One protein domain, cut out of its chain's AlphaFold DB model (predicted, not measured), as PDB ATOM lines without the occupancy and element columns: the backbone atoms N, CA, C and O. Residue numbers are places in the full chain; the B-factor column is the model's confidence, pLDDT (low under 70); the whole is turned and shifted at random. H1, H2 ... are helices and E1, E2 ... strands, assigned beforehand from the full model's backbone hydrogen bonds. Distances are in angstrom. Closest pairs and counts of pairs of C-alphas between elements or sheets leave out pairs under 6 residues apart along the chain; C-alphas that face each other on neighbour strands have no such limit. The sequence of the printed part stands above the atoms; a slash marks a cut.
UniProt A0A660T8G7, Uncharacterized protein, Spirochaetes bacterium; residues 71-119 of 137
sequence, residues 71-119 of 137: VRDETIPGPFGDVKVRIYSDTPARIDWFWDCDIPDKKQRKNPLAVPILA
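Overview. This is residues 71 to 119 of the 137 residues of an uncharacterized protein of Spirochaetes bacterium (UniProt A0A660T8G7). A flat, open frame: the strand hairpin E1 and E2 makes one side, helix H1 makes the other after a corner at the end of E2, and unnamed residues 103 to 119 fold back from H1 across the open end. The 49 printed residues hold E1, E2 and H1 in that order; the two-strand sheet is antiparallel. The class is mixed, with 24 residues, under half, in named elements. The whole is loose, radius of gyration of the C-alphas 12.6 A, spanning 31 by 28 by 11 A.

Along the chain. E1, residues 71 to 76, 15.8 A long, begins at C-alpha 71 (-35.323, -35.202, -23.648). E2, residues 83 to 89, measures 19.2 A. H1, residues 92 to 102, measures 16.3 A and ends at C-alpha 102 (-44.343, -52.619, -10.599).

Arrangement. E1 and E2 form a hairpin, antiparallel at 150 degrees; C-alphas 73 and 86 face each other at 4.5 A. N 74 and O 85, 2.9 A apart, are within hydrogen-bond range. E1 and H1 are apart. In H1 every O i to N i+4 pair is within hydrogen-bond range.

Size, cuts and confidence. The farthest C-alphas, of Phe 80 and Cys 101, are 32.0 A apart. The printed part has no cut. The link from E1 to E2 is short, that from E2 to H1 tight. Residues 91 to 95 have pLDDT under 70.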
ATOM      1  N   VAL A  71     -35.912 -36.035 -24.695       89.88
ATOM      2  CA  VAL A  71     -35.323 -35.202 -23.648       89.88
ATOM      3  C   VAL A  71     -36.385 -34.207 -23.209       89.88
ATOM      4  O   VAL A  71     -36.929 -33.482 -24.041       89.88
ATOM      5  N   ARG A  72     -36.724 -34.202 -21.919       89.25
ATOM      6  CA  ARG A  72     -37.767 -33.332 -21.367       89.25
ATOM      7  C   ARG A  72     -37.263 -32.620 -20.124       89.25
ATOM      8  O   ARG A  72     -36.937 -33.276 -19.139       89.25
ATOM      9  N   ASP A  73     -37.229 -31.297 -20.178       93.81
ATOM     10  CA  ASP A  73     -36.948 -30.461 -19.016       93.81
ATOM     11  C   ASP A  73     -38.234 -30.192 -18.249       93.81
ATOM     12  O   ASP A  73     -39.256 -29.839 -18.833       93.81
ATOM     13  N   GLU A  74     -38.178 -30.385 -16.939       92.25
ATOM     14  CA  GLU A  74     -39.313 -30.240 -16.042       92.25
ATOM     15  C   GLU A  74     -38.907 -29.566 -14.745       92.25
ATOM     16  O   GLU A  74     -37.734 -29.503 -14.370       92.25
ATOM     17  N   THR A  75     -39.911 -29.070 -14.036       94.81
ATOM     18  CA  THR A  75     -39.755 -28.549 -12.684       94.81
ATOM     19  C   THR A  75     -40.717 -29.283 -11.771       94.81
ATOM     20  O   THR A  75     -41.908 -29.368 -12.061       94.81
ATOM     21  N   ILE A  76     -40.191 -29.838 -10.684       88.62
ATOM     22  CA  ILE A  76     -40.985 -30.558  -9.690       88.62
ATOM     23  C   ILE A  76     -40.942 -29.813  -8.352       88.62
ATOM     24  O   ILE A  76     -39.882 -29.298  -7.983       88.62
ATOM     25  N   PRO A  77     -42.061 -29.755  -7.610       89.31
ATOM     26  CA  PRO A  77     -42.075 -29.137  -6.294       89.31
ATOM     27  C   PRO A  77     -41.228 -29.962  -5.321       89.31
ATOM     28  O   PRO A  77     -41.351 -31.187  -5.254       89.31
ATOM     29  N   GLY A  78     -40.373 -29.285  -4.558       88.44
ATOM     30  CA  GLY A  78     -39.552 -29.879  -3.507       88.44
ATOM     31  C   GLY A  78     -39.762 -29.192  -2.153       88.44
ATOM     32  O   GLY A  78     -40.281 -28.076  -2.089       88.44
ATOM     33  N   PRO A  79     -39.323 -29.817  -1.045       87.31
ATOM     34  CA  PRO A  79     -39.504 -29.275   0.308       87.31
ATOM     35  C   PRO A  79     -38.786 -27.937   0.550       87.31
ATOM     36  O   PRO A  79     -39.110 -27.230   1.499       87.31
ATOM     37  N   PHE A  80     -37.823 -27.580  -0.305       90.56
ATOM     38  CA  PHE A  80     -37.041 -26.341  -0.224       90.56
ATOM     39  C   PHE A  80     -37.176 -25.477  -1.484       90.56
ATOM     40  O   PHE A  80     -36.292 -24.678  -1.791       90.56
ATOM     41  N   GLY A  81     -38.282 -25.647  -2.211       90.19
ATOM     42  CA  GLY A  81     -38.549 -24.978  -3.475       90.19
ATOM     43  C   GLY A  81     -38.465 -25.918  -4.671       90.19
ATOM     44  O   GLY A  81     -38.185 -27.112  -4.552       90.19
ATOM     45  N   ASP A  82     -38.745 -25.340  -5.827       95.75
ATOM     46  CA  ASP A  82     -38.817 -26.036  -7.101       95.75
ATOM     47  C   ASP A  82     -37.450 -26.566  -7.553       95.75
ATOM     48  O   ASP A  82     -36.439 -25.858  -7.536       95.75
ATOM     49  N   VAL A  83     -37.428 -27.821  -7.998       93.88
ATOM     50  CA  VAL A  83     -36.228 -28.510  -8.474       93.88
ATOM     51  C   VAL A  83     -36.338 -28.736  -9.974       93.88
ATOM     52  O   VAL A  83     -37.288 -29.352 -10.459       93.88
ATOM     53  N   LYS A  84     -35.333 -28.265 -10.715       95.19
ATOM     54  CA  LYS A  84     -35.209 -28.531 -12.150       95.19
ATOM     55  C   LYS A  84     -34.715 -29.956 -12.372       95.19
ATOM     56  O   LYS A  84     -33.716 -30.361 -11.780       95.19
ATOM     57  N   VAL A  85     -35.384 -30.691 -13.251       92.25
ATOM     58  CA  VAL A  85     -35.013 -32.052 -13.643       92.25
ATOM     59  C   VAL A  85     -35.012 -32.175 -15.163       92.25
ATOM     60  O   VAL A  85     -35.782 -31.504 -15.846       92.25
ATOM     61  N   ARG A  86     -34.162 -33.058 -15.694       92.25
ATOM     62  CA  ARG A  86     -34.145 -33.431 -17.112       92.25
ATOM     63  C   ARG A  86     -34.377 -34.928 -17.240       92.25
ATOM     64  O   ARG A  86     -33.644 -35.726 -16.661       92.25
ATOM     65  N   ILE A  87     -35.407 -35.304 -17.984       88.69
ATOM     66  CA  ILE A  87     -35.816 -36.688 -18.213       88.69
ATOM     67  C   ILE A  87     -35.281 -37.123 -19.573       88.69
ATOM     68  O   ILE A  87     -35.603 -36.509 -20.588       88.69
ATOM     69  N   TYR A  88     -34.508 -38.205 -19.581       88.25
ATOM     70  CA  TYR A  88     -33.997 -38.853 -20.785       88.25
ATOM     71  C   TYR A  88     -34.713 -40.188 -20.978       88.25
ATOM     72  O   TYR A  88     -34.763 -41.003 -20.057       88.25
ATOM     73  N   SER A  89     -35.277 -40.425 -22.159       81.69
ATOM     74  CA  SER A  89     -35.922 -41.697 -22.477       81.69
ATOM     75  C   SER A  89     -35.778 -42.054 -23.951       81.69
ATOM     76  O   SER A  89     -35.848 -41.201 -24.830       81.69
ATOM     77  N   ASP A  90     -35.614 -43.346 -24.216       76.25
ATOM     78  CA  ASP A  90     -35.572 -43.885 -25.574       76.25
ATOM     79  C   ASP A  90     -36.987 -44.109 -26.146       76.25
ATOM     80  O   ASP A  90     -37.191 -44.035 -27.349       76.25
ATOM     81  N   THR A  91     -38.011 -44.293 -25.294       68.00
ATOM     82  CA  THR A  91     -39.441 -44.236 -25.667       68.00
ATOM     83  C   THR A  91     -40.330 -43.921 -24.447       68.00
ATOM     84  O   THR A  91     -40.102 -44.475 -23.369       68.00
ATOM     85  N   PRO A  92     -41.403 -43.110 -24.576       61.62
ATOM     86  CA  PRO A  92     -42.383 -42.916 -23.496       61.62
ATOM     87  C   PRO A  92     -42.980 -44.239 -22.984       61.62
ATOM     88  O   PRO A  92     -43.158 -44.421 -21.783       61.62
ATOM     89  N   ALA A  93     -43.184 -45.196 -23.898       62.62
ATOM     90  CA  ALA A  93     -43.744 -46.513 -23.612       62.62
ATOM     91  C   ALA A  93     -42.930 -47.326 -22.590       62.62
ATOM     92  O   ALA A  93     -43.502 -48.148 -21.884       62.62
ATOM     93  N   ARG A  94     -41.613 -47.097 -22.466       65.56
ATOM     94  CA  ARG A  94     -40.776 -47.829 -21.501       65.56
ATOM     95  C   ARG A  94     -41.012 -47.386 -20.059       65.56
ATOM     96  O   ARG A  94     -40.916 -48.213 -19.159       65.56
ATOM     97  N   ILE A  95     -41.332 -46.108 -19.841       68.00
ATOM     98  CA  ILE A  95     -41.687 -45.603 -18.508       68.00
ATOM     99  C   ILE A  95     -43.067 -46.131 -18.117       68.00
ATOM    100  O   ILE A  95     -43.224 -46.629 -17.007       68.00
ATOM    101  N   ASP A  96     -44.037 -46.087 -19.033       72.62
ATOM    102  CA  ASP A  96     -45.363 -46.658 -18.782       72.62
ATOM    103  C   ASP A  96     -45.289 -48.164 -18.514       72.62
ATOM    104  O   ASP A  96     -45.850 -48.609 -17.523       72.62
ATOM    105  N   TRP A  97     -44.516 -48.917 -19.306       74.12
ATOM    106  CA  TRP A  97     -44.278 -50.347 -19.086       74.12
ATOM    107  C   TRP A  97     -43.623 -50.637 -17.732       74.12
ATOM    108  O   TRP A  97     -44.067 -51.532 -17.022       74.12
ATOM    109  N   PHE A  98     -42.595 -49.873 -17.351       71.06
ATOM    110  CA  PHE A  98     -41.941 -50.029 -16.050       71.06
ATOM    111  C   PHE A  98     -42.959 -49.861 -14.916       71.06
ATOM    112  O   PHE A  98     -43.089 -50.726 -14.051       71.06
ATOM    113  N   TRP A  99     -43.760 -48.794 -14.976       76.12
ATOM    114  CA  TRP A  99     -44.836 -48.594 -14.015       76.12
ATOM    115  C   TRP A  99     -45.935 -49.656 -14.114       76.12
ATOM    116  O   TRP A  99     -46.532 -49.974 -13.094       76.12
ATOM    117  N   ASP A 100     -46.231 -50.194 -15.295       83.81
ATOM    118  CA  ASP A 100     -47.207 -51.271 -15.480       83.81
ATOM    119  C   ASP A 100     -46.727 -52.590 -14.850       83.81
ATOM    120  O   ASP A 100     -47.563 -53.352 -14.368       83.81
ATOM    121  N   CYS A 101     -45.416 -52.856 -14.804       81.25
ATOM    122  CA  CYS A 101     -44.846 -54.029 -14.136       81.25
ATOM    123  C   CYS A 101     -44.892 -53.920 -12.606       81.25
ATOM    124  O   CYS A 101     -45.312 -54.869 -11.945       81.25
ATOM    125  N   ASP A 102     -44.479 -52.779 -12.052       78.00
ATOM    126  CA  ASP A 102     -44.343 -52.619 -10.599       78.00
ATOM    127  C   ASP A 102     -45.647 -52.166  -9.924       78.00
ATOM    128  O   ASP A 102     -45.973 -52.597  -8.817       78.00
ATOM    129  N   ILE A 103     -46.416 -51.290 -10.583       86.00
ATOM    130  CA  ILE A 103     -47.675 -50.730 -10.072       86.00
ATOM    131  C   ILE A 103     -48.710 -50.629 -11.216       86.00
ATOM    132  O   ILE A 103     -48.993 -49.531 -11.733       86.00
ATOM    133  N   PRO A 104     -49.323 -51.764 -11.611       84.69
ATOM    134  CA  PRO A 104     -50.276 -51.803 -12.720       84.69
ATOM    135  C   PRO A 104     -51.487 -50.887 -12.492       84.69
ATOM    136  O   PRO A 104     -51.983 -50.244 -13.418       84.69
ATOM    137  N   ASP A 105     -51.951 -50.776 -11.242       89.19
ATOM    138  CA  ASP A 105     -53.019 -49.845 -10.881       89.19
ATOM    139  C   ASP A 105     -52.502 -48.399 -10.864       89.19
ATOM    140  O   ASP A 105     -51.815 -47.953  -9.941       89.19
ATOM    141  N   LYS A 106     -52.910 -47.616 -11.867       84.19
ATOM    142  CA  LYS A 106     -52.548 -46.198 -11.991       84.19
ATOM    143  C   LYS A 106     -52.950 -45.357 -10.776       84.19
ATOM    144  O   LYS A 106     -52.307 -44.339 -10.525       84.19
ATOM    145  N   LYS A 107     -53.970 -45.752 -10.003       85.81
ATOM    146  CA  LYS A 107     -54.343 -45.040  -8.767       85.81
ATOM    147  C   LYS A 107     -53.284 -45.208  -7.674       85.81
ATOM    148  O   LYS A 107     -53.021 -44.255  -6.943       85.81
ATOM    149  N   GLN A 108     -52.625 -46.365  -7.612       86.19
ATOM    150  CA  GLN A 108     -51.558 -46.662  -6.647       86.19
ATOM    151  C   GLN A 108     -50.241 -45.948  -6.966       86.19
ATOM    152  O   GLN A 108     -49.418 -45.767  -6.077       86.19
ATOM    153  N   ARG A 109     -50.048 -45.437  -8.188       85.19
ATOM    154  CA  ARG A 109     -48.861 -44.627  -8.541       85.19
ATOM    155  C   ARG A 109     -48.813 -43.271  -7.831       85.19
ATOM    156  O   ARG A 109     -47.813 -42.573  -7.910       85.19
ATOM    157  N   LYS A 110     -49.894 -42.880  -7.151       83.62
ATOM    158  CA  LYS A 110     -49.933 -41.711  -6.259       83.62
ATOM    159  C   LYS A 110     -49.783 -42.085  -4.784       83.62
ATOM    160  O   LYS A 110     -49.839 -41.202  -3.938       83.62
ATOM    161  N   ASN A 111     -49.646 -43.374  -4.467       83.94
ATOM    162  CA  ASN A 111     -49.493 -43.842  -3.100       83.94
ATOM    163  C   ASN A 111     -48.098 -43.445  -2.586       83.94
ATOM    164  O   ASN A 111     -47.102 -43.874  -3.175       83.94
ATOM    165  N   PRO A 112     -48.004 -42.690  -1.480       81.75
ATOM    166  CA  PRO A 112     -46.735 -42.338  -0.849       81.75
ATOM    167  C   PRO A 112     -45.811 -43.519  -0.537       81.75
ATOM    168  O   PRO A 112     -44.597 -43.361  -0.530       81.75
ATOM    169  N   LEU A 113     -46.357 -44.716  -0.304       77.88
ATOM    170  CA  LEU A 113     -45.555 -45.920  -0.061       77.88
ATOM    171  C   LEU A 113     -44.860 -46.443  -1.321       77.88
ATOM    172  O   LEU A 113     -43.832 -47.105  -1.228       77.88
ATOM    173  N   ALA A 114     -45.428 -46.159  -2.490       78.38
ATOM    174  CA  ALA A 114     -44.911 -46.610  -3.774       78.38
ATOM    175  C   ALA A 114     -44.107 -45.510  -4.487       78.38
ATOM    176  O   ALA A 114     -43.192 -45.794  -5.256       78.38
ATOM    177  N   VAL A 115     -44.410 -44.245  -4.185       81.50
ATOM    178  CA  VAL A 115     -43.688 -43.064  -4.659       81.50
ATOM    179  C   VAL A 115     -43.316 -42.211  -3.439       81.50
ATOM    180  O   VAL A 115     -44.027 -41.256  -3.125       81.50
ATOM    181  N   PRO A 116     -42.209 -42.536  -2.736       73.69
ATOM    182  CA  PRO A 116     -41.845 -41.918  -1.452       73.69
ATOM    183  C   PRO A 116     -41.705 -40.397  -1.475       73.69
ATOM    184  O   PRO A 116     -41.874 -39.754  -0.448       73.69
ATOM    185  N   ILE A 117     -41.447 -39.802  -2.643       75.12
ATOM    186  CA  ILE A 117     -41.406 -38.342  -2.803       75.12
ATOM    187  C   ILE A 117     -42.782 -37.674  -2.611       75.12
ATOM    188  O   ILE A 117     -42.848 -36.476  -2.369       75.12
ATOM    189  N   LEU A 118     -43.878 -38.437  -2.694       76.12
ATOM    190  CA  LEU A 118     -45.234 -37.972  -2.384       76.12
ATOM    191  C   LEU A 118     -45.595 -38.131  -0.900       76.12
ATOM    192  O   LEU A 118     -46.694 -37.747  -0.503       76.12
ATOM    193  N   ALA A 119     -44.722 -38.728  -0.086       79.25
ATOM    194  CA  ALA A 119     -44.951 -38.850   1.347       79.25
ATOM    195  C   ALA A 119     -44.710 -37.522   2.063       79.25
ATOM    196  O   ALA A 119     -43.763 -36.798   1.757       79.25
TER     197      ALA A 119